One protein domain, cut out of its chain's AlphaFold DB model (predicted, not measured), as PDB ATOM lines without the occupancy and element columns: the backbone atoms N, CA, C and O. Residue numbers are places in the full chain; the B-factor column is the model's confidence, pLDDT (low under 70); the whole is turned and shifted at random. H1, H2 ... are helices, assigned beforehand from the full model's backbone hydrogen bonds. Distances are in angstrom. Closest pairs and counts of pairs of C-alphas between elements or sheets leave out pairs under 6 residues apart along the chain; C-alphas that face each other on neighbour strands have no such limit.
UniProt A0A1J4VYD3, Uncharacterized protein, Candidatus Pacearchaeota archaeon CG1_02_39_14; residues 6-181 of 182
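What this domain is: This is residues 6 to 181 of the 182 residues of an uncharacterized protein of Candidatus Pacearchaeota archaeon CG1_02_39_14 (UniProt A0A1J4VYD3). Six long helices run back and forth in two three-helix groups set beside each other: H1, H2 and H3 make one triangle and H4, H5 and H6 the other, joined mainly where H3 packs on H4. In the second group H4 crosses both H5 and H6, while H5 and H6 run closer to antiparallel, and the long loop of residues 74 to 90 lies at one end of the longest axis. The printed part has 176 residues with six named helices, H1 to H6 in chain order, and no named strand; the class is all helix. It is compact, with a radius of gyration of the C-alphas of 16.6 A and spans of 52 by 39 by 27 A.

Where its parts are: The longest helix, H5, holds residues 120 to 148 and measures 42.2 A from first to last C-alpha. H4, residues 91 to 114, measures 35.3 A, and H6, residues 157 to 180, measures 35.1 A, ending at C-alpha 180 at (31.788, 11.918, 34.975). H3 holds residues 55 to 73. H2, residues 28 to 51, measures 34.4 A. H1, residues 6 to 24, begins at C-alpha 6 at (46.192, -5.449, 12.070).

How they stand to each other: H4 is the hub, touching H3, H5 and H6. H5 touches it with residues 123 to 135 alone, at a steep tilt of 43 degrees, opposite ways; the closest C-alphas, of Tyr 108 and Ala 127, are 5.0 A apart. H6 touches H4 at a steep tilt of 45 degrees, the same way, and the closest C-alphas, of Ala 97 and Gly 170, are 4.3 A apart. H5 and H6 form a hairpin at a shallow tilt of 23 degrees, with C-alphas 139 and 160 closest at 5.7 A. H3 and H4 form a hairpin at 24 degrees, a shallow tilt, closest at the C-alphas of Val 64 and Gly 99, 6.1 A. H2 touches H3 at a shallow tilt of 2 degrees, opposite ways, closest at C-alphas 37 and 65, 6.5 A. H1 touches H2 at a shallow tilt of 16 degrees, closest at C-alphas 22 and 31, 5.9 A. H1 to H5 form a bundle, up and down, each helix running against the one before. H1 is apart from H4, H5 and H6. Every O i to N i+4 pair is within hydrogen-bond range in H1, H2, H3, H5 and H6; in H4 19 of 20 are.

The domain as a whole: The C-alphas farthest apart, of Glu 77 and Lys 117, are 54.2 A apart. The printed part has no cut. The link from H3 to H4, 17 residues, is long. The mean pLDDT of the printed part is 92.8, and residues 151 to 152 are under 70.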
ATOM      1  N   TRP A   6      46.623  -4.231  12.757       74.88
ATOM      2  CA  TRP A   6      46.192  -5.449  12.070       74.88
ATOM      3  C   TRP A   6      44.763  -5.865  12.396       74.88
ATOM      4  O   TRP A   6      44.095  -6.421  11.533       74.88
ATOM      5  N   TRP A   7      44.259  -5.563  13.592       77.25
ATOM      6  CA  TRP A   7      42.938  -6.041  13.996       77.25
ATOM      7  C   TRP A   7      41.790  -5.249  13.343       77.25
ATOM      8  O   TRP A   7      40.816  -5.856  12.907       77.25
ATOM      9  N   ILE A   8      41.924  -3.930  13.148       80.94
ATOM     10  CA  ILE A   8      40.924  -3.142  12.395       80.94
ATOM     11  C   ILE A   8      40.876  -3.616  10.941       80.94
ATOM     12  O   ILE A   8      39.802  -3.862  10.395       80.94
ATOM     13  N   LEU A   9      42.052  -3.804  10.332       85.00
ATOM     14  CA  LEU A   9      42.160  -4.341   8.978       85.00
ATOM     15  C   LEU A   9      41.563  -5.752   8.891       85.00
ATOM     16  O   LEU A   9      40.868  -6.058   7.929       85.00
ATOM     17  N   SER A  10      41.774  -6.588   9.912       84.94
ATOM     18  CA  SER A  10      41.163  -7.916   9.972       84.94
ATOM     19  C   SER A  10      39.639  -7.850  10.046       84.94
ATOM     20  O   SER A  10      38.988  -8.635   9.371       84.94
ATOM     21  N   GLY A  11      39.064  -6.875  10.762       86.06
ATOM     22  CA  GLY A  11      37.617  -6.652  10.785       86.06
ATOM     23  C   GLY A  11      37.065  -6.328   9.397       86.06
ATOM     24  O   GLY A  11      36.105  -6.951   8.961       86.06
ATOM     25  N   VAL A  12      37.724  -5.429   8.656       89.62
ATOM     26  CA  VAL A  12      37.350  -5.111   7.264       89.62
ATOM     27  C   VAL A  12      37.438  -6.349   6.367       89.62
ATOM     28  O   VAL A  12      36.522  -6.617   5.597       89.62
ATOM     29  N   ILE A  13      38.515  -7.132   6.485       90.75
ATOM     30  CA  ILE A  13      38.690  -8.369   5.709       90.75
ATOM     31  C   ILE A  13      37.583  -9.380   6.031       90.75
ATOM     32  O   ILE A  13      37.026  -9.974   5.113       90.75
ATOM     33  N   VAL A  14      37.235  -9.555   7.310       90.31
ATOM     34  CA  VAL A  14      36.141 -10.441   7.731       90.31
ATOM     35  C   VAL A  14      34.822 -10.006   7.100       90.31
ATOM     36  O   VAL A  14      34.134 -10.850   6.536       90.31
ATOM     37  N   LEU A  15      34.497  -8.711   7.112       91.69
ATOM     38  CA  LEU A  15      33.266  -8.209   6.494       91.69
ATOM     39  C   LEU A  15      33.230  -8.416   4.976       91.69
ATOM     40  O   LEU A  15      32.174  -8.737   4.443       91.69
ATOM     41  N   ILE A  16      34.370  -8.293   4.286       94.12
ATOM     42  CA  ILE A  16      34.472  -8.596   2.847       94.12
ATOM     43  C   ILE A  16      34.238 -10.087   2.586       94.12
ATOM     44  O   ILE A  16      33.538 -10.448   1.645       94.12
ATOM     45  N   ILE A  17      34.811 -10.965   3.412       94.12
ATOM     46  CA  ILE A  17      34.592 -12.413   3.289       94.12
ATOM     47  C   ILE A  17      33.114 -12.741   3.518       94.12
ATOM     48  O   ILE A  17      32.533 -13.485   2.732       94.12
ATOM     49  N   VAL A  18      32.502 -12.164   4.557       93.62
ATOM     50  CA  VAL A  18      31.067 -12.314   4.836       93.62
ATOM     51  C   VAL A  18      30.237 -11.823   3.650       93.62
ATOM     52  O   VAL A  18      29.370 -12.560   3.202       93.62
ATOM     53  N   GLU A  19      30.551 -10.661   3.072       95.31
ATOM     54  CA  GLU A  19      29.854 -10.123   1.895       95.31
ATOM     55  C   GLU A  19      29.867 -11.104   0.717       95.31
ATOM     56  O   GLU A  19      28.826 -11.394   0.130       95.31
ATOM     57  N   ILE A  20      31.039 -11.667   0.396       95.38
ATOM     58  CA  ILE A  20      31.188 -12.651  -0.685       95.38
ATOM     59  C   ILE A  20      30.316 -13.879  -0.411       95.38
ATOM     60  O   ILE A  20      29.650 -14.375  -1.318       95.38
ATOM     61  N   VAL A  21      30.299 -14.362   0.834       94.88
ATOM     62  CA  VAL A  21      29.456 -15.493   1.235       94.88
ATOM     63  C   VAL A  21      27.977 -15.146   1.049       94.88
ATOM     64  O   VAL A  21      27.272 -15.878   0.358       94.88
ATOM     65  N   LEU A  22      27.510 -14.020   1.591       94.12
ATOM     66  CA  LEU A  22      26.114 -13.580   1.482       94.12
ATOM     67  C   LEU A  22      25.667 -13.441   0.020       94.12
ATOM     68  O   LEU A  22      24.572 -13.881  -0.335       94.12
ATOM     69  N   PHE A  23      26.538 -12.901  -0.835       94.75
ATOM     70  CA  PHE A  23      26.288 -12.766  -2.265       94.75
ATOM     71  C   PHE A  23      26.157 -14.128  -2.961       94.75
ATOM     72  O   PHE A  23      25.209 -14.346  -3.712       94.75
ATOM     73  N   VAL A  24      27.055 -15.080  -2.675       96.12
ATOM     74  CA  VAL A  24      26.997 -16.448  -3.232       96.12
ATOM     75  C   VAL A  24      25.704 -17.171  -2.837       96.12
ATOM     76  O   VAL A  24      25.153 -17.925  -3.638       96.12
ATOM     77  N   PHE A  25      25.195 -16.924  -1.628       94.38
ATOM     78  CA  PHE A  25      23.937 -17.497  -1.143       94.38
ATOM     79  C   PHE A  25      22.681 -16.708  -1.564       94.38
ATOM     80  O   PHE A  25      21.579 -17.100  -1.186       94.38
ATOM     81  N   ASN A  26      22.815 -15.648  -2.372       91.69
ATOM     82  CA  ASN A  26      21.715 -14.772  -2.806       91.69
ATOM     83  C   ASN A  26      20.906 -14.170  -1.639       91.69
ATOM     84  O   ASN A  26      19.689 -14.002  -1.726       91.69
ATOM     85  N   LEU A  27      21.580 -13.836  -0.536       91.19
ATOM     86  CA  LEU A  27      20.968 -13.212   0.639       91.19
ATOM     87  C   LEU A  27      20.969 -11.683   0.495       91.19
ATOM     88  O   LEU A  27      21.668 -10.982   1.224       91.19
ATOM     89  N   THR A  28      20.206 -11.164  -0.473       90.50
ATOM     90  CA  THR A  28      20.239  -9.752  -0.910       90.50
ATOM     91  C   THR A  28      20.026  -8.744   0.222       90.50
ATOM     92  O   THR A  28      20.730  -7.738   0.278       90.50
ATOM     93  N   GLU A  29      19.103  -9.027   1.146       89.88
ATOM     94  CA  GLU A  29      18.866  -8.202   2.340       89.88
ATOM     95  C   GLU A  29      20.148  -8.042   3.168       89.88
ATOM     96  O   GLU A  29      20.583  -6.934   3.475       89.88
ATOM     97  N   LEU A  30      20.815  -9.153   3.468       90.81
ATOM     98  CA  LEU A  30      22.016  -9.148   4.295       90.81
ATOM     99  C   LEU A  30      23.221  -8.544   3.568       90.81
ATOM    100  O   LEU A  30      24.043  -7.905   4.218       90.81
ATOM    101  N   VAL A  31      23.315  -8.699   2.243       93.62
ATOM    102  CA  VAL A  31      24.319  -8.004   1.414       93.62
ATOM    103  C   VAL A  31      24.151  -6.489   1.554       93.62
ATOM    104  O   VAL A  31      25.121  -5.779   1.807       93.62
ATOM    105  N   TYR A  32      22.916  -5.983   1.465       93.44
ATOM    106  CA  TYR A  32      22.638  -4.555   1.618       93.44
ATOM    107  C   TYR A  32      23.122  -4.015   2.972       93.44
ATOM    108  O   TYR A  32      23.903  -3.062   3.020       93.44
ATOM    109  N   TYR A  33      22.722  -4.654   4.073       91.69
ATOM    110  CA  TYR A  33      23.080  -4.192   5.416       91.69
ATOM    111  C   TYR A  33      24.566  -4.406   5.752       91.69
ATOM    112  O   TYR A  33      25.193  -3.535   6.363       91.69
ATOM    113  N   ASN A  34      25.181  -5.507   5.307       93.62
ATOM    114  CA  ASN A  34      26.616  -5.723   5.505       93.62
ATOM    115  C   ASN A  34      27.465  -4.739   4.684       93.62
ATOM    116  O   ASN A  34      28.496  -4.270   5.170       93.62
ATOM    117  N   SER A  35      27.003  -4.331   3.499       94.38
ATOM    118  CA  SER A  35      27.605  -3.233   2.734       94.38
ATOM    119  C   SER A  35      27.629  -1.916   3.526       94.38
ATOM    120  O   SER A  35      28.659  -1.232   3.548       94.38
ATOM    121  N   LEU A  36      26.551  -1.571   4.243       93.44
ATOM    122  CA  LEU A  36      26.533  -0.390   5.121       93.44
ATOM    123  C   LEU A  36      27.564  -0.513   6.251       93.44
ATOM    124  O   LEU A  36      28.348   0.411   6.491       93.44
ATOM    125  N   LEU A  37      27.626  -1.678   6.900       92.44
ATOM    126  CA  LEU A  37      28.599  -1.948   7.957       92.44
ATOM    127  C   LEU A  37      30.049  -1.872   7.447       92.44
ATOM    128  O   LEU A  37      30.924  -1.326   8.127       92.44
ATOM    129  N   LEU A  38      30.312  -2.363   6.235       94.06
ATOM    130  CA  LEU A  38      31.624  -2.289   5.596       94.06
ATOM    131  C   LEU A  38      32.049  -0.835   5.353       94.06
ATOM    132  O   LEU A  38      33.182  -0.471   5.679       94.06
ATOM    133  N   ILE A  39      31.145   0.015   4.849       94.00
ATOM    134  CA  ILE A  39      31.399   1.453   4.657       94.00
ATOM    135  C   ILE A  39      31.780   2.111   5.988       94.00
ATOM    136  O   ILE A  39      32.762   2.855   6.062       94.00
ATOM    137  N   VAL A  40      31.046   1.796   7.054       92.19
ATOM    138  CA  VAL A  40      31.295   2.332   8.397       92.19
ATOM    139  C   VAL A  40      32.653   1.876   8.918       92.19
ATOM    140  O   VAL A  40      33.437   2.696   9.393       92.19
ATOM    141  N   MET A  41      32.996   0.597   8.772       91.06
ATOM    142  CA  MET A  41      34.293   0.075   9.207       91.06
ATOM    143  C   MET A  41      35.467   0.691   8.440       91.06
ATOM    144  O   MET A  41      36.496   1.017   9.040       91.06
ATOM    145  N   VAL A  42      35.309   0.924   7.135       92.38
ATOM    146  CA  VAL A  42      36.298   1.648   6.325       92.38
ATOM    147  C   VAL A  42      36.441   3.094   6.810       92.38
ATOM    148  O   VAL A  42      37.564   3.566   7.015       92.38
ATOM    149  N   LEU A  43      35.331   3.792   7.069       93.31
ATOM    150  CA  LEU A  43      35.350   5.146   7.625       93.31
ATOM    151  C   LEU A  43      36.079   5.185   8.977       93.31
ATOM    152  O   LEU A  43      36.945   6.035   9.191       93.31
ATOM    153  N   ILE A  44      35.797   4.236   9.868       91.88
ATOM    154  CA  ILE A  44      36.440   4.133  11.183       91.88
ATOM    155  C   ILE A  44      37.934   3.850  11.064       91.88
ATOM    156  O   ILE A  44      38.719   4.441  11.807       91.88
ATOM    157  N   PHE A  45      38.359   3.024  10.109       91.12
ATOM    158  CA  PHE A  45      39.779   2.818   9.826       91.12
ATOM    159  C   PHE A  45      40.481   4.138   9.462       91.12
ATOM    160  O   PHE A  45      41.553   4.446  10.000       91.12
ATOM    161  N   PHE A  46      39.869   4.959   8.603       92.25
ATOM    162  CA  PHE A  46      40.411   6.275   8.256       92.25
ATOM    163  C   PHE A  46      40.403   7.240   9.445       92.25
ATOM    164  O   PHE A  46      41.423   7.880   9.718       92.25
ATOM    165  N   LEU A  47      39.302   7.313  10.195       92.56
ATOM    166  CA  LEU A  47      39.204   8.165  11.381       92.56
ATOM    167  C   LEU A  47      40.222   7.767  12.451       92.56
ATOM    168  O   LEU A  47      40.872   8.635  13.029       92.56
ATOM    169  N   HIS A  48      40.445   6.471  12.668       91.44
ATOM    170  CA  HIS A  48      41.483   5.981  13.570       91.44
ATOM    171  C   HIS A  48      42.880   6.431  13.125       91.44
ATOM    172  O   HIS A  48      43.674   6.875  13.955       91.44
ATOM    173  N   ARG A  49      43.173   6.414  11.819       89.31
ATOM    174  CA  ARG A  49      44.460   6.888  11.283       89.31
ATOM    175  C   ARG A  49      44.676   8.390  11.486       89.31
ATOM    176  O   ARG A  49      45.814   8.803  11.697       89.31
ATOM    177  N   ILE A  50      43.612   9.189  11.405       92.44
ATOM    178  CA  ILE A  50      43.680  10.657  11.489       92.44
ATOM    179  C   ILE A  50      43.657  11.139  12.946       92.44
ATOM    180  O   ILE A  50      44.430  12.021  13.315       92.44
ATOM    181  N   PHE A  51      42.780  10.568  13.774       92.94
ATOM    182  CA  PHE A  51      42.469  11.052  15.125       92.94
ATOM    183  C   PHE A  51      42.974  10.141  16.248       92.94
ATOM    184  O   PHE A  51      42.756  10.454  17.419       92.94
ATOM    185  N   GLN A  52      43.646   9.037  15.905       91.94
ATOM    186  CA  GLN A  52      44.200   8.075  16.863       91.94
ATOM    187  C   GLN A  52      43.133   7.624  17.867       91.94
ATOM    188  O   GLN A  52      43.273   7.797  19.078       91.94
ATOM    189  N   LEU A  53      42.017   7.109  17.339       92.12
ATOM    190  CA  LEU A  53      40.896   6.662  18.164       92.12
ATOM    191  C   LEU A  53      41.374   5.604  19.177       92.12
ATOM    192  O   LEU A  53      42.070   4.672  18.768       92.12
ATOM    193  N   PRO A  54      40.990   5.701  20.462       92.06
ATOM    194  CA  PRO A  54      41.248   4.661  21.446       92.06
ATOM    195  C   PRO A  54      40.799   3.283  20.953       92.06
ATOM    196  O   PRO A  54      39.701   3.141  20.412       92.06
ATOM    197  N   GLU A  55      41.629   2.260  21.170       89.75
ATOM    198  CA  GLU A  55      41.366   0.890  20.699       89.75
ATOM    199  C   GLU A  55      40.017   0.363  21.206       89.75
ATOM    200  O   GLU A  55      39.277  -0.266  20.459       89.75
ATOM    201  N   ILE A  56      39.637   0.715  22.437       91.50
ATOM    202  CA  ILE A  56      38.345   0.334  23.016       91.50
ATOM    203  C   ILE A  56      37.145   0.853  22.208       91.50
ATOM    204  O   ILE A  56      36.121   0.181  22.146       91.50
ATOM    205  N   TYR A  57      37.264   2.010  21.544       93.00
ATOM    206  CA  TYR A  57      36.176   2.552  20.727       93.00
ATOM    207  C   TYR A  57      35.997   1.763  19.439       93.00
ATOM    208  O   TYR A  57      34.878   1.420  19.065       93.00
ATOM    209  N   VAL A  58      37.107   1.430  18.783       90.50
ATOM    210  CA  VAL A  58      37.057   0.642  17.555       90.50
ATOM    211  C   VAL A  58      36.637  -0.802  17.859       90.50
ATOM    212  O   VAL A  58      35.866  -1.382  17.105       90.50
ATOM    213  N   PHE A  59      37.049  -1.359  19.003       90.81
ATOM    214  CA  PHE A  59      36.619  -2.685  19.441       90.81
ATOM    215  C   PHE A  59      35.115  -2.719  19.717       90.81
ATOM    216  O   PHE A  59      34.433  -3.620  19.240       90.81
ATOM    217  N   GLY A  60      34.582  -1.708  20.412       92.88
ATOM    218  CA  GLY A  60      33.142  -1.600  20.639       92.88
ATOM    219  C   GLY A  60      32.341  -1.546  19.336       92.88
ATOM    220  O   GLY A  60      31.317  -2.211  19.236       92.88
ATOM    221  N   LEU A  61      32.831  -0.853  18.302       91.75
ATOM    222  CA  LEU A  61      32.176  -0.856  16.989       91.75
ATOM    223  C   LEU A  61      32.263  -2.200  16.260       91.75
ATOM    224  O   LEU A  61      31.300  -2.579  15.601       91.75
ATOM    225  N   ILE A  62      33.364  -2.945  16.397       90.38
ATOM    226  CA  ILE A  62      33.431  -4.321  15.881       90.38
ATOM    227  C   ILE A  62      32.381  -5.191  16.567       90.38
ATOM    228  O   ILE A  62      31.686  -5.942  15.892       90.38
ATOM    229  N   VAL A  63      32.234  -5.074  17.889       92.12
ATOM    230  CA  VAL A  63      31.203  -5.808  18.635       92.12
ATOM    231  C   VAL A  63      29.806  -5.433  18.139       92.12
ATOM    232  O   VAL A  63      29.017  -6.329  17.869       92.12
ATOM    233  N   VAL A  64      29.517  -4.144  17.940       94.31
ATOM    234  CA  VAL A  64      28.238  -3.690  17.362       94.31
ATOM    235  C   VAL A  64      28.023  -4.282  15.967       94.31
ATOM    236  O   VAL A  64      26.952  -4.816  15.700       94.31
ATOM    237  N   GLY A  65      29.034  -4.260  15.097       90.75
ATOM    238  CA  GLY A  65      28.950  -4.847  13.758       90.75
ATOM    239  C   GLY A  65      28.712  -6.358  13.768       90.75
ATOM    240  O   GLY A  65      27.898  -6.865  13.002       90.75
ATOM    241  N   LEU A  66      29.372  -7.085  14.672       90.62
ATOM    242  CA  LEU A  66      29.140  -8.516  14.860       90.62
ATOM    243  C   LEU A  66      27.728  -8.793  15.370       90.62
ATOM    244  O   LEU A  66      27.074  -9.688  14.846       90.62
ATOM    245  N   LEU A  67      27.247  -8.014  16.343       92.94
ATOM    246  CA  LEU A  67      25.874  -8.119  16.832       92.94
ATOM    247  C   LEU A  67      24.874  -7.888  15.696       92.94
ATOM    248  O   LEU A  67      23.946  -8.681  15.569       92.94
ATOM    249  N   ASN A  68      25.129  -6.904  14.826       90.62
ATOM    250  CA  ASN A  68      24.292  -6.650  13.655       90.62
ATOM    251  C   ASN A  68      24.234  -7.852  12.706       90.62
ATOM    252  O   ASN A  68      23.160  -8.337  12.354       90.62
ATOM    253  N   LEU A  69      25.401  -8.393  12.351       89.69
ATOM    254  CA  LEU A  69      25.491  -9.569  11.491       89.69
ATOM    255  C   LEU A  69      24.794 -10.786  12.095       89.69
ATOM    256  O   LEU A  69      24.005 -11.448  11.427       89.69
ATOM    257  N   THR A  70      25.067 -11.084  13.366       90.75
ATOM    258  CA  THR A  70      24.425 -12.211  14.050       90.75
ATOM    259  C   THR A  70      22.924 -12.004  14.196       90.75
ATOM    260  O   THR A  70      22.170 -12.963  14.093       90.75
ATOM    261  N   GLY A  71      22.489 -10.761  14.376       89.50
ATOM    262  CA  GLY A  71      21.094 -10.381  14.494       89.50
ATOM    263  C   GLY A  71      20.257 -10.730  13.269       89.50
ATOM    264  O   GLY A  71      19.158 -11.263  13.416       89.50
ATOM    265  N   GLY A  72      20.807 -10.502  12.072       87.69
ATOM    266  CA  GLY A  72      20.171 -10.857  10.800       87.69
ATOM    267  C   GLY A  72      20.342 -12.323  10.376       87.69
ATOM    268  O   GLY A  72      19.517 -12.841   9.627       87.69
ATOM    269  N   LEU A  73      21.399 -13.000  10.842       89.50
ATOM    270  CA  LEU A  73      21.751 -14.365  10.416       89.50
ATOM    271  C   LEU A  73      21.248 -15.476  11.341       89.50
ATOM    272  O   LEU A  73      21.044 -16.603  10.892       89.50
ATOM    273  N   VAL A  74      21.114 -15.203  12.638       91.50
ATOM    274  CA  VAL A  74      20.769 -16.218  13.635       91.50
ATOM    275  C   VAL A  74      19.260 -16.262  13.822       91.50
ATOM    276  O   VAL A  74      18.616 -15.239  14.041       91.50
ATOM    277  N   PHE A  75      18.714 -17.475  13.794       91.94
ATOM    278  CA  PHE A  75      17.311 -17.746  14.075       91.94
ATOM    279  C   PHE A  75      17.203 -18.630  15.314       91.94
ATOM    280  O   PHE A  75      17.882 -19.654  15.417       91.94
ATOM    281  N   VAL A  76      16.335 -18.248  16.243       91.81
ATOM    282  CA  VAL A  76      16.006 -19.019  17.442       91.81
ATOM    283  C   VAL A  76      14.523 -19.342  17.364       91.81
ATOM    284  O   VAL A  76      13.696 -18.443  17.268       91.81
ATOM    285  N   GLU A  77      14.191 -20.634  17.318       91.62
ATOM    286  CA  GLU A  77      12.806 -21.114  17.150       91.62
ATOM    287  C   GLU A  77      12.099 -20.547  15.898       91.62
ATOM    288  O   GLU A  77      10.889 -20.355  15.873       91.62
ATOM    289  N   GLY A  78      12.865 -20.280  14.833       87.88
ATOM    290  CA  GLY A  78      12.351 -19.714  13.579       87.88
ATOM    291  C   GLY A  78      12.170 -18.192  13.591       87.88
ATOM    292  O   GLY A  78      11.836 -17.622  12.557       87.88
ATOM    293  N   ILE A  79      12.441 -17.528  14.718       87.06
ATOM    294  CA  ILE A  79      12.417 -16.071  14.855       87.06
ATOM    295  C   ILE A  79      13.837 -15.541  14.655       87.06
ATOM    296  O   ILE A  79      14.785 -16.038  15.269       87.06
ATOM    297  N   ARG A  80      13.994 -14.539  13.788       90.06
ATOM    298  CA  ARG A  80      15.270 -13.846  13.578       90.06
ATOM    299  C   ARG A  80      15.694 -13.173  14.884       90.06
ATOM    300  O   ARG A  80      14.867 -12.583  15.568       90.06
ATOM    301  N   LEU A  81      16.977 -13.236  15.232       90.94
ATOM    302  CA  LEU A  81      17.474 -12.740  16.518       90.94
ATOM    303  C   LEU A  81      17.138 -11.249  16.751       90.94
ATOM    304  O   LEU A  81      16.820 -10.858  17.872       90.94
ATOM    305  N   TYR A  82      17.122 -10.436  15.694       88.19
ATOM    306  CA  TYR A  82      16.648  -9.044  15.727       88.19
ATOM    307  C   TYR A  82      15.188  -8.846  16.124       88.19
ATOM    308  O   TYR A  82      14.864  -7.852  16.776       88.19
ATOM    309  N   ASP A  83      14.324  -9.799  15.795       89.38
ATOM    310  CA  ASP A  83      12.885  -9.704  16.029       89.38
ATOM    311  C   ASP A  83      12.481 -10.154  17.440       89.38
ATOM    312  O   ASP A  83      11.294 -10.253  17.750       89.38
ATOM    313  N   PHE A  84      13.446 -10.401  18.332       91.56
ATOM    314  CA  PHE A  84      13.163 -10.621  19.747       91.56
ATOM    315  C   PHE A  84      12.780  -9.314  20.441       91.56
ATOM    316  O   PHE A  84      13.526  -8.334  20.417       91.56
ATOM    317  N   TYR A  85      11.631  -9.333  21.117       90.19
ATOM    318  CA  TYR A  85      11.098  -8.193  21.856       90.19
ATOM    319  C   TYR A  85      11.260  -8.350  23.366       90.19
ATOM    320  O   TYR A  85      10.930  -9.381  23.953       90.19
ATOM    321  N   PHE A  86      11.657  -7.255  24.008       88.12
ATOM    322  CA  PHE A  86      11.629  -7.061  25.451       88.12
ATOM    323  C   PHE A  86      10.637  -5.935  25.765       88.12
ATOM    324  O   PHE A  86      10.988  -4.757  25.850       88.12
ATOM    325  N   GLY A  87       9.353  -6.289  25.873       88.19
ATOM    326  CA  GLY A  87       8.273  -5.301  25.910       88.19
ATOM    327  C   GLY A  87       8.085  -4.657  24.536       88.19
ATOM    328  O   GLY A  87       7.790  -5.357  23.575       88.19
ATOM    329  N   PHE A  88       8.255  -3.336  24.437       84.25
ATOM    330  CA  PHE A  88       8.158  -2.601  23.165       84.25
ATOM    331  C   PHE A  88       9.511  -2.418  22.453       84.25
ATOM    332  O   PHE A  88       9.552  -1.831  21.377       84.25
ATOM    333  N   VAL A  89      10.612  -2.888  23.053       89.75
ATOM    334  CA  VAL A  89      11.974  -2.711  22.530       89.75
ATOM    335  C   VAL A  89      12.422  -3.989  21.827       89.75
ATOM    336  O   VAL A  89      12.491  -5.043  22.461       89.75
ATOM    337  N   LYS A  90      12.741  -3.898  20.534       92.25
ATOM    338  CA  LYS A  90      13.409  -4.973  19.787       92.25
ATOM    339  C   LYS A  90      14.887  -5.060  20.164       92.25
ATOM    340  O   LYS A  90      15.497  -4.055  20.530       92.25
ATOM    341  N   LEU A  91      15.493  -6.237  20.019       93.31
ATOM    342  CA  LEU A  91      16.941  -6.390  20.192       93.31
ATOM    343  C   LEU A  91      17.735  -5.489  19.232       93.31
ATOM    344  O   LEU A  91      18.748  -4.920  19.634       93.31
ATOM    345  N   ASP A  92      17.246  -5.325  18.006       93.19
ATOM    346  CA  ASP A  92      17.772  -4.390  17.010       93.19
ATOM    347  C   ASP A  92      17.921  -2.960  17.575       93.19
ATOM    348  O   ASP A  92      19.025  -2.424  17.671       93.19
ATOM    349  N   MET A  93      16.851  -2.427  18.171       94.88
ATOM    350  CA  MET A  93      16.837  -1.107  18.820       94.88
ATOM    351  C   MET A  93      17.853  -0.987  19.974       94.88
ATOM    352  O   MET A  93      18.413   0.083  20.234       94.88
ATOM    353  N   VAL A  94      18.125  -2.083  20.696       95.62
ATOM    354  CA  VAL A  94      19.170  -2.109  21.741       95.62
ATOM    355  C   VAL A  94      20.555  -1.984  21.111       95.62
ATOM    356  O   VAL A  94      21.416  -1.272  21.632       95.62
ATOM    357  N   ILE A  95      20.780  -2.658  19.987       95.62
ATOM    358  CA  ILE A  95      22.038  -2.595  19.246       95.62
ATOM    359  C   ILE A  95      22.235  -1.191  18.653       95.62
ATOM    360  O   ILE A  95      23.348  -0.667  18.751       95.62
ATOM    361  N   HIS A  96      21.171  -0.535  18.177       95.69
ATOM    362  CA  HIS A  96      21.172   0.878  17.770       95.69
ATOM    363  C   HIS A  96      21.587   1.796  18.929       95.69
ATOM    364  O   HIS A  96      22.521   2.592  18.791       95.69
ATOM    365  N   ALA A  97      21.014   1.612  20.124       97.44
ATOM    366  CA  ALA A  97      21.421   2.371  21.308       97.44
ATOM    367  C   ALA A  97      22.918   2.194  21.637       97.44
ATOM    368  O   ALA A  97      23.606   3.174  21.941       97.44
ATOM    369  N   ILE A  98      23.454   0.970  21.551       97.56
ATOM    370  CA  ILE A  98      24.887   0.705  21.775       97.56
ATOM    371  C   ILE A  98      25.735   1.354  20.670       97.56
ATOM    372  O   ILE A  98      26.748   1.990  20.968       97.56
ATOM    373  N   GLY A  99      25.328   1.243  19.404       97.06
ATOM    374  CA  GLY A  99      26.000   1.881  18.272       97.06
ATOM    375  C   GLY A  99      26.068   3.402  18.421       97.06
ATOM    376  O   GLY A  99      27.144   3.991  18.312       97.06
ATOM    377  N   SER A 100      24.950   4.029  18.777       98.12
ATOM    378  CA  SER A 100      24.837   5.471  19.008       98.12
ATOM    379  C   SER A 100      25.608   5.945  20.239       98.12
ATOM    380  O   SER A 100      26.239   7.006  20.200       98.12
ATOM    381  N   PHE A 101      25.662   5.133  21.300       98.44
ATOM    382  CA  PHE A 101      26.582   5.352  22.417       98.44
ATOM    383  C   PHE A 101      28.030   5.411  21.912       98.44
ATOM    384  O   PHE A 101      28.727   6.396  22.156       98.44
ATOM    385  N   MET A 102      28.479   4.417  21.136       97.94
ATOM    386  CA  MET A 102      29.843   4.388  20.587       97.94
ATOM    387  C   MET A 102      30.125   5.564  19.640       97.94
ATOM    388  O   MET A 102      31.202   6.164  19.711       97.94
ATOM    389  N   ALA A 103      29.157   5.935  18.797       97.88
ATOM    390  CA  ALA A 103      29.261   7.078  17.897       97.88
ATOM    391  C   ALA A 103      29.487   8.385  18.672       97.88
ATOM    392  O   ALA A 103      30.413   9.133  18.351       97.88
ATOM    393  N   ALA A 104      28.726   8.628  19.743       98.25
ATOM    394  CA  ALA A 104      28.896   9.806  20.592       98.25
ATOM    395  C   ALA A 104      30.295   9.887  21.224       98.25
ATOM    396  O   ALA A 104      30.896  10.963  21.247       98.25
ATOM    397  N   LEU A 105      30.858   8.762  21.679       98.00
ATOM    398  CA  LEU A 105      32.216   8.722  22.244       98.00
ATOM    399  C   LEU A 105      33.288   9.069  21.221       98.00
ATOM    400  O   LEU A 105      34.210   9.837  21.510       98.00
ATOM    401  N   ILE A 106      33.169   8.493  20.027       97.31
ATOM    402  CA  ILE A 106      34.116   8.701  18.936       97.31
ATOM    403  C   ILE A 106      34.060  10.152  18.474       97.31
ATOM    404  O   ILE A 106      35.102  10.797  18.363       97.31
ATOM    405  N   ILE A 107      32.857  10.684  18.266       97.88
ATOM    406  CA  ILE A 107      32.663  12.069  17.848       97.88
ATOM    407  C   ILE A 107      33.187  13.024  18.922       97.88
ATOM    408  O   ILE A 107      33.952  13.932  18.596       97.88
ATOM    409  N   TYR A 108      32.861  12.803  20.199       97.75
ATOM    410  CA  TYR A 108      33.394  13.629  21.282       97.75
ATOM    411  C   TYR A 108      34.926  13.619  21.293       97.75
ATOM    412  O   TYR A 108      35.528  14.688  21.330       97.75
ATOM    413  N   HIS A 109      35.567  12.447  21.184       96.69
ATOM    414  CA  HIS A 109      37.031  12.329  21.121       96.69
ATOM    415  C   HIS A 109      37.630  13.089  19.928       96.69
ATOM    416  O   HIS A 109      38.628  13.802  20.056       96.69
ATOM    417  N   ILE A 110      37.014  12.972  18.752       96.62
ATOM    418  CA  ILE A 110      37.445  13.683  17.543       96.62
ATOM    419  C   ILE A 110      37.368  15.200  17.750       96.62
ATOM    420  O   ILE A 110      38.332  15.917  17.474       96.62
ATOM    421  N   ILE A 111      36.250  15.703  18.272       96.56
ATOM    422  CA  ILE A 111      36.054  17.140  18.465       96.56
ATOM    423  C   ILE A 111      36.962  17.650  19.598       96.56
ATOM    424  O   ILE A 111      37.642  18.664  19.433       96.56
ATOM    425  N   SER A 112      37.063  16.939  20.723       95.19
ATOM    426  CA  SER A 112      37.862  17.358  21.881       95.19
ATOM    427  C   SER A 112      39.365  17.376  21.597       95.19
ATOM    428  O   SER A 112      40.087  18.219  22.130       95.19
ATOM    429  N   THR A 113      39.861  16.488  20.728       93.44
ATOM    430  CA  THR A 113      41.274  16.503  20.312       93.44
ATOM    431  C   THR A 113      41.618  17.725  19.456       93.44
ATOM    432  O   THR A 113      42.748  18.221  19.537       93.44
ATOM    433  N   LYS A 114      40.656  18.245  18.681       93.31
ATOM    434  CA  LYS A 114      40.816  19.453  17.856       93.31
ATOM    435  C   LYS A 114      40.555  20.747  18.630       93.31
ATOM    436  O   LYS A 114      41.305  21.705  18.465       93.31
ATOM    437  N   PHE A 115      39.560  20.770  19.514       94.50
ATOM    438  CA  PHE A 115      39.099  21.972  20.218       94.50
ATOM    439  C   PHE A 115      39.404  21.933  21.723       94.50
ATOM    440  O   PHE A 115      38.522  22.078  22.562       94.50
ATOM    441  N   LYS A 116      40.684  21.793  22.084       88.94
ATOM    442  CA  LYS A 116      41.137  21.574  23.477       88.94
ATOM    443  C   LYS A 116      40.767  22.669  24.491       88.94
ATOM    444  O   LYS A 116      40.828  22.420  25.687       88.94
ATOM    445  N   LYS A 117      40.462  23.886  24.030       92.69
ATOM    446  CA  LYS A 117      40.097  25.035  24.884       92.69
ATOM    447  C   LYS A 117      38.589  25.296  24.934       92.69
ATOM    448  O   LYS A 117      38.169  26.239  25.597       92.69
ATOM    449  N   ALA A 118      37.793  24.529  24.192       93.75
ATOM    450  CA  ALA A 118      36.351  24.702  24.185       93.75
ATOM    451  C   ALA A 118      35.740  24.212  25.503       93.75
ATOM    452  O   ALA A 118      36.273  23.329  26.176       93.75
ATOM    453  N   ASN A 119      34.604  24.804  25.854       95.44
ATOM    454  CA  ASN A 119      33.815  24.402  27.005       95.44
ATOM    455  C   ASN A 119      33.313  22.948  26.831       95.44
ATOM    456  O   ASN A 119      32.825  22.579  25.760       95.44
ATOM    457  N   LYS A 120      33.452  22.122  27.879       94.75
ATOM    458  CA  LYS A 120      33.146  20.681  27.835       94.75
ATOM    459  C   LYS A 120      31.677  20.429  27.503       94.75
ATOM    460  O   LYS A 120      31.381  19.545  26.706       94.75
ATOM    461  N   GLU A 121      30.772  21.215  28.074       96.06
ATOM    462  CA  GLU A 121      29.331  21.107  27.864       96.06
ATOM    463  C   GLU A 121      28.955  21.400  26.404       96.06
ATOM    464  O   GLU A 121      28.167  20.666  25.809       96.06
ATOM    465  N   VAL A 122      29.590  22.401  25.782       96.94
ATOM    466  CA  VAL A 122      29.423  22.687  24.346       96.94
ATOM    467  C   VAL A 122      29.921  21.521  23.491       96.94
ATOM    468  O   VAL A 122      29.241  21.115  22.551       96.94
ATOM    469  N   LEU A 123      31.082  20.943  23.818       97.50
ATOM    470  CA  LEU A 123      31.607  19.784  23.091       97.50
ATOM    471  C   LEU A 123      30.699  18.555  23.219       97.50
ATOM    472  O   LEU A 123      30.497  17.845  22.236       97.50
ATOM    473  N   LEU A 124      30.136  18.320  24.406       97.62
ATOM    474  CA  LEU A 124      29.167  17.251  24.652       97.62
ATOM    475  C   LEU A 124      27.893  17.441  23.828       97.62
ATOM    476  O   LEU A 124      27.432  16.485  23.211       97.62
ATOM    477  N   LEU A 125      27.356  18.664  23.781       97.88
ATOM    478  CA  LEU A 125      26.173  18.978  22.981       97.88
ATOM    479  C   LEU A 125      26.434  18.759  21.485       97.88
ATOM    480  O   LEU A 125      25.639  18.109  20.811       97.88
ATOM    481  N   LEU A 126      27.564  19.251  20.967       98.25
ATOM    482  CA  LEU A 126      27.934  19.065  19.561       98.25
ATOM    483  C   LEU A 126      28.134  17.590  19.213       98.25
ATOM    484  O   LEU A 126      27.705  17.153  18.144       98.25
ATOM    485  N   ALA A 127      28.752  16.820  20.110       98.25
ATOM    486  CA  ALA A 127      28.920  15.388  19.927       98.25
ATOM    487  C   ALA A 127      27.577  14.650  19.927       98.25
ATOM    488  O   ALA A 127      27.353  13.821  19.052       98.25
ATOM    489  N   ALA A 128      26.669  14.995  20.845       98.38
ATOM    490  CA  ALA A 128      25.338  14.400  20.921       98.38
ATOM    491  C   ALA A 128      24.499  14.690  19.667       98.38
ATOM    492  O   ALA A 128      23.943  13.770  19.075       98.38
ATOM    493  N   LEU A 129      24.459  15.948  19.214       98.50
ATOM    494  CA  LEU A 129      23.728  16.332  18.000       98.50
ATOM    495  C   LEU A 129      24.308  15.666  16.748       98.50
ATOM    496  O   LEU A 129      23.567  15.214  15.880       98.50
ATOM    497  N   SER A 130      25.636  15.572  16.670       98.25
ATOM    498  CA  SER A 130      26.313  14.923  15.546       98.25
ATOM    499  C   SER A 130      26.087  13.407  15.554       98.25
ATOM    500  O   SER A 130      25.865  12.829  14.496       98.25
ATOM    501  N   ALA A 131      26.084  12.762  16.726       98.31
ATOM    502  CA  ALA A 131      25.753  11.343  16.869       98.31
ATOM    503  C   ALA A 131      24.290  11.057  16.503       98.31
ATOM    504  O   ALA A 131      24.030  10.098  15.783       98.31
ATOM    505  N   MET A 132      23.352  11.927  16.901       98.44
ATOM    506  CA  MET A 132      21.958  11.848  16.444       98.44
ATOM    507  C   MET A 132      21.858  11.967  14.921       98.44
ATOM    508  O   MET A 132      21.088  11.241  14.304       98.44
ATOM    509  N   GLY A 133      22.649  12.853  14.307       98.19
ATOM    510  CA  GLY A 133      22.724  12.975  12.850       98.19
ATOM    511  C   GLY A 133      23.255  11.712  12.166       98.19
ATOM    512  O   GLY A 133      22.752  11.341  11.111       98.19
ATOM    513  N   VAL A 134      24.231  11.027  12.776       97.38
ATOM    514  CA  VAL A 134      24.695   9.714  12.300       97.38
ATOM    515  C   VAL A 134      23.573   8.685  12.400       97.38
ATOM    516  O   VAL A 134      23.298   8.035  11.401       97.38
ATOM    517  N   GLY A 135      22.891   8.584  13.547       96.94
ATOM    518  CA  GLY A 135      21.737   7.691  13.710       96.94
ATOM    519  C   GLY A 135      20.673   7.945  12.643       96.94
ATOM    520  O   GLY A 135      20.333   7.046  11.892       96.94
ATOM    521  N   ALA A 136      20.255   9.199  12.461       97.88
ATOM    522  CA  ALA A 136      19.291   9.569  11.425       97.88
ATOM    523  C   ALA A 136      19.745   9.221   9.998       97.88
ATOM    524  O   ALA A 136      18.916   8.855   9.170       97.88
ATOM    525  N   LEU A 137      21.044   9.318   9.694       97.44
ATOM    526  CA  LEU A 137      21.567   8.881   8.401       97.44
ATOM    527  C   LEU A 137      21.423   7.364   8.216       97.44
ATOM    528  O   LEU A 137      21.085   6.941   7.114       97.44
ATOM    529  N   PHE A 138      21.647   6.567   9.264       95.31
ATOM    530  CA  PHE A 138      21.396   5.124   9.221       95.31
ATOM    531  C   PHE A 138      19.918   4.826   8.975       95.31
ATOM    532  O   PHE A 138      19.621   4.117   8.024       95.31
ATOM    533  N   GLU A 139      19.001   5.467   9.702       95.62
ATOM    534  CA  GLU A 139      17.554   5.265   9.502       95.62
ATOM    535  C   GLU A 139      17.098   5.592   8.067       95.62
ATOM    536  O   GLU A 139      16.201   4.955   7.515       95.62
ATOM    537  N   VAL A 140      17.715   6.592   7.424       96.56
ATOM    538  CA  VAL A 140      17.447   6.920   6.012       96.56
ATOM    539  C   VAL A 140      17.935   5.814   5.075       96.56
ATOM    540  O   VAL A 140      17.279   5.529   4.072       96.56
ATOM    541  N   LEU A 141      19.077   5.193   5.377       95.12
ATOM    542  CA  LEU A 141      19.578   4.052   4.613       95.12
ATOM    543  C   LEU A 141      18.673   2.832   4.830       95.12
ATOM    544  O   LEU A 141      18.267   2.197   3.864       95.12
ATOM    545  N   GLU A 142      18.250   2.559   6.059       93.38
ATOM    546  CA  GLU A 142      17.333   1.455   6.361       93.38
ATOM    547  C   GLU A 142      15.965   1.624   5.706       93.38
ATOM    548  O   GLU A 142      15.450   0.668   5.128       93.38
ATOM    549  N   LEU A 143      15.433   2.850   5.678       94.31
ATOM    550  CA  LEU A 143      14.243   3.186   4.895       94.31
ATOM    551  C   LEU A 143      14.448   2.891   3.400       94.31
ATOM    552  O   LEU A 143      13.533   2.422   2.725       94.31
ATOM    553  N   GLY A 144      15.647   3.140   2.868       92.12
ATOM    554  CA  GLY A 144      16.015   2.727   1.514       92.12
ATOM    555  C   GLY A 144      15.895   1.212   1.333       92.12
ATOM    556  O   GLY A 144      15.254   0.762   0.386       92.12
ATOM    557  N   GLY A 145      16.441   0.433   2.268       91.38
ATOM    558  CA  GLY A 145      16.251  -1.018   2.318       91.38
ATOM    559  C   GLY A 145      14.770  -1.403   2.302       91.38
ATOM    560  O   GLY A 145      14.350  -2.149   1.426       91.38
ATOM    561  N   TYR A 146      13.969  -0.833   3.206       91.62
ATOM    562  CA  TYR A 146      12.525  -1.080   3.310       91.62
ATOM    563  C   TYR A 146      11.753  -0.808   2.010       91.62
ATOM    564  O   TYR A 146      10.823  -1.535   1.671       91.62
ATOM    565  N   ILE A 147      12.128   0.234   1.263       91.81
ATOM    566  CA  ILE A 147      11.463   0.596   0.003       91.81
ATOM    567  C   ILE A 147      11.871  -0.333  -1.149       91.81
ATOM    568  O   ILE A 147      11.043  -0.630  -2.012       91.81
ATOM    569  N   PHE A 148      13.142  -0.735  -1.213       90.81
ATOM    570  CA  PHE A 148      13.704  -1.407  -2.391       90.81
ATOM    571  C   PHE A 148      13.853  -2.926  -2.254       90.81
ATOM    572  O   PHE A 148      14.039  -3.594  -3.271       90.81
ATOM    573  N   LEU A 149      13.790  -3.475  -1.041       88.44
ATOM    574  CA  LEU A 149      13.968  -4.901  -0.770       88.44
ATOM    575  C   LEU A 149      12.654  -5.518  -0.270       88.44
ATOM    576  O   LEU A 149      11.916  -4.923   0.512       88.44
ATOM    577  N   GLU A 150      12.345  -6.724  -0.746       77.75
ATOM    578  CA  GLU A 150      11.141  -7.454  -0.339       77.75
ATOM    579  C   GLU A 150      11.297  -8.043   1.073       77.75
ATOM    580  O   GLU A 150      12.350  -8.577   1.408       77.75
ATOM    581  N   ASN A 151      10.218  -8.033   1.870       64.44
ATOM    582  CA  ASN A 151      10.148  -8.644   3.211       64.44
ATOM    583  C   ASN A 151      11.164  -8.115   4.243       64.44
ATOM    584  O   ASN A 151      11.623  -8.870   5.101       64.44
ATOM    585  N   ASN A 152      11.470  -6.817   4.218       69.94
ATOM    586  CA  ASN A 152      12.305  -6.201   5.247       69.94
ATOM    587  C   ASN A 152      11.521  -5.955   6.547       69.94
ATOM    588  O   ASN A 152      10.474  -5.309   6.548       69.94
ATOM    589  N   GLY A 153      12.046  -6.468   7.665       75.75
ATOM    590  CA  GLY A 153      11.473  -6.309   9.013       75.75
ATOM    591  C   GLY A 153      11.853  -5.005   9.731       75.75
ATOM    592  O   GLY A 153      11.498  -4.832  10.903       75.75
ATOM    593  N   VAL A 154      12.588  -4.123   9.042       84.88
ATOM    594  CA  VAL A 154      13.132  -2.847   9.534       84.88
ATOM    595  C   VAL A 154      13.021  -1.750   8.466       84.88
ATOM    596  O   VAL A 154      12.922  -2.060   7.275       84.88
ATOM    597  N   GLY A 155      13.040  -0.482   8.879       86.19
ATOM    598  CA  GLY A 155      12.996   0.701   8.015       86.19
ATOM    599  C   GLY A 155      11.617   1.358   7.852       86.19
ATOM    600  O   GLY A 155      11.489   2.332   7.105       86.19
ATOM    601  N   ASP A 156      10.569   0.846   8.512       90.81
ATOM    602  CA  ASP A 156       9.254   1.498   8.528       90.81
ATOM    603  C   ASP A 156       9.219   2.724   9.464       90.81
ATOM    604  O   ASP A 156      10.124   2.969  10.261       90.81
ATOM    605  N   TYR A 157       8.152   3.525   9.383       92.44
ATOM    606  CA  TYR A 157       8.049   4.761  10.166       92.44
ATOM    607  C   TYR A 157       8.147   4.540  11.684       92.44
ATOM    608  O   TYR A 157       8.776   5.340  12.378       92.44
ATOM    609  N   LEU A 158       7.488   3.502  12.209       92.75
ATOM    610  CA  LEU A 158       7.443   3.267  13.649       92.75
ATOM    611  C   LEU A 158       8.775   2.706  14.147       92.75
ATOM    612  O   LEU A 158       9.234   3.135  15.204       92.75
ATOM    613  N   ASN A 159       9.390   1.799  13.386       91.94
ATOM    614  CA  ASN A 159      10.731   1.289  13.646       91.94
ATOM    615  C   ASN A 159      11.728   2.447  13.705       91.94
ATOM    616  O   ASN A 159      12.213   2.735  14.794       91.94
ATOM    617  N   ASN A 160      11.861   3.237  12.636       94.75
ATOM    618  CA  ASN A 160      12.797   4.365  12.598       94.75
ATOM    619  C   ASN A 160      12.566   5.372  13.737       94.75
ATOM    620  O   ASN A 160      13.507   5.930  14.302       94.75
ATOM    621  N   ALA A 161      11.306   5.653  14.090       95.69
ATOM    622  CA  ALA A 161      11.000   6.561  15.193       95.69
ATOM    623  C   ALA A 161      11.479   6.010  16.548       95.69
ATOM    624  O   ALA A 161      12.002   6.766  17.374       95.69
ATOM    625  N   LEU A 162      11.307   4.707  16.781       95.50
ATOM    626  CA  LEU A 162      11.785   4.029  17.984       95.50
ATOM    627  C   LEU A 162      13.310   3.893  17.987       95.50
ATOM    628  O   LEU A 162      13.920   4.121  19.031       95.50
ATOM    629  N   ASP A 163      13.935   3.630  16.844       96.25
ATOM    630  CA  ASP A 163      15.391   3.574  16.723       96.25
ATOM    631  C   ASP A 163      16.026   4.929  17.007       96.25
ATOM    632  O   ASP A 163      16.938   5.019  17.826       96.25
ATOM    633  N   LEU A 164      15.482   6.031  16.479       97.81
ATOM    634  CA  LEU A 164      15.919   7.382  16.853       97.81
ATOM    635  C   LEU A 164      15.760   7.662  18.352       97.81
ATOM    636  O   LEU A 164      16.616   8.321  18.954       97.81
ATOM    637  N   PHE A 165      14.686   7.169  18.969       97.75
ATOM    638  CA  PHE A 165      14.489   7.305  20.407       97.75
ATOM    639  C   PHE A 165      15.545   6.519  21.201       97.75
ATOM    640  O   PHE A 165      16.149   7.067  22.127       97.75
ATOM    641  N   LEU A 166      15.839   5.273  20.826       97.75
ATOM    642  CA  LEU A 166      16.864   4.457  21.488       97.75
ATOM    643  C   LEU A 166      18.286   4.962  21.205       97.75
ATOM    644  O   LEU A 166      19.134   4.957  22.102       97.75
ATOM    645  N   ASN A 167      18.527   5.502  20.013       98.38
ATOM    646  CA  ASN A 167      19.750   6.214  19.659       98.38
ATOM    647  C   ASN A 167      19.989   7.383  20.619       98.38
ATOM    648  O   ASN A 167      21.076   7.500  21.195       98.38
ATOM    649  N   LEU A 168      18.958   8.200  20.871       98.56
ATOM    650  CA  LEU A 168      19.026   9.292  21.841       98.56
ATOM    651  C   LEU A 168      19.360   8.780  23.247       98.56
ATOM    652  O   LEU A 168      20.211   9.366  23.916       98.56
ATOM    653  N   VAL A 169      18.747   7.679  23.694       98.44
ATOM    654  CA  VAL A 169      19.061   7.066  24.998       98.44
ATOM    655  C   VAL A 169      20.539   6.674  25.078       98.44
ATOM    656  O   VAL A 169      21.221   7.054  26.034       98.44
ATOM    657  N   GLY A 170      21.066   5.980  24.066       98.44
ATOM    658  CA  GLY A 170      22.482   5.610  23.994       98.44
ATOM    659  C   GLY A 170      23.419   6.819  24.041       98.44
ATOM    660  O   GLY A 170      24.400   6.836  24.788       98.44
ATOM    661  N   ILE A 171      23.077   7.878  23.306       98.75
ATOM    662  CA  ILE A 171      23.837   9.133  23.271       98.75
ATOM    663  C   ILE A 171      23.826   9.833  24.630       98.75
ATOM    664  O   ILE A 171      24.877  10.269  25.098       98.75
ATOM    665  N   LEU A 172      22.677   9.906  25.306       98.50
ATOM    666  CA  LEU A 172      22.582  10.507  26.636       98.50
ATOM    667  C   LEU A 172      23.432   9.743  27.657       98.50
ATOM    668  O   LEU A 172      24.138  10.366  28.453       98.50
ATOM    669  N   ILE A 173      23.432   8.408  27.602       98.44
ATOM    670  CA  ILE A 173      24.293   7.575  28.453       98.44
ATOM    671  C   ILE A 173      25.775   7.861  28.165       98.44
ATOM    672  O   ILE A 173      26.561   8.013  29.102       98.44
ATOM    673  N   ALA A 174      26.165   8.004  26.893       98.12
ATOM    674  CA  ALA A 174      27.534   8.363  26.514       98.12
ATOM    675  C   ALA A 174      27.931   9.742  27.053       98.12
ATOM    676  O   ALA A 174      28.990   9.885  27.669       98.12
ATOM    677  N   SER A 175      27.071  10.748  26.877       97.81
ATOM    678  CA  SER A 175      27.296  12.104  27.377       97.81
ATOM    679  C   SER A 175      27.437  12.134  28.899       97.81
ATOM    680  O   SER A 175      28.358  12.774  29.411       97.81
ATOM    681  N   LEU A 176      26.589  11.398  29.625       97.50
ATOM    682  CA  LEU A 176      26.700  11.242  31.076       97.50
ATOM    683  C   LEU A 176      28.026  10.580  31.455       97.50
ATOM    684  O   LEU A 176      28.753  11.108  32.297       97.50
ATOM    685  N   TRP A 177      28.398   9.480  30.800       96.81
ATOM    686  CA  TRP A 177      29.658   8.790  31.074       96.81
ATOM    687  C   TRP A 177      30.884   9.689  30.855       96.81
ATOM    688  O   TRP A 177      31.783   9.733  31.699       96.81
ATOM    689  N   ILE A 178      30.903  10.465  29.767       96.38
ATOM    690  CA  ILE A 178      31.958  11.452  29.502       96.38
ATOM    691  C   ILE A 178      31.943  12.564  30.560       96.38
ATOM    692  O   ILE A 178      33.007  13.015  30.991       96.38
ATOM    693  N   SER A 179      30.766  13.025  30.993       94.12
ATOM    694  CA  SER A 179      30.652  14.093  31.993       94.12
ATOM    695  C   SER A 179      31.332  13.714  33.315       94.12
ATOM    696  O   SER A 179      32.085  14.529  33.852       94.12
ATOM    697  N   PHE A 180      31.185  12.455  33.750       93.19
ATOM    698  CA  PHE A 180      31.788  11.918  34.975       93.19
ATOM    699  C   PHE A 180      33.268  11.541  34.840       93.19
ATOM    700  O   PHE A 180      33.961  11.413  35.853       93.19
ATOM    701  N   ARG A 181      33.787  11.383  33.617       84.50
ATOM    702  CA  ARG A 181      35.228  11.232  33.394       84.50
ATOM    703  C   ARG A 181      35.929  12.587  33.535       84.50
ATOM    704  O   ARG A 181      35.564  13.557  32.862       84.50
TER     705      ARG A 181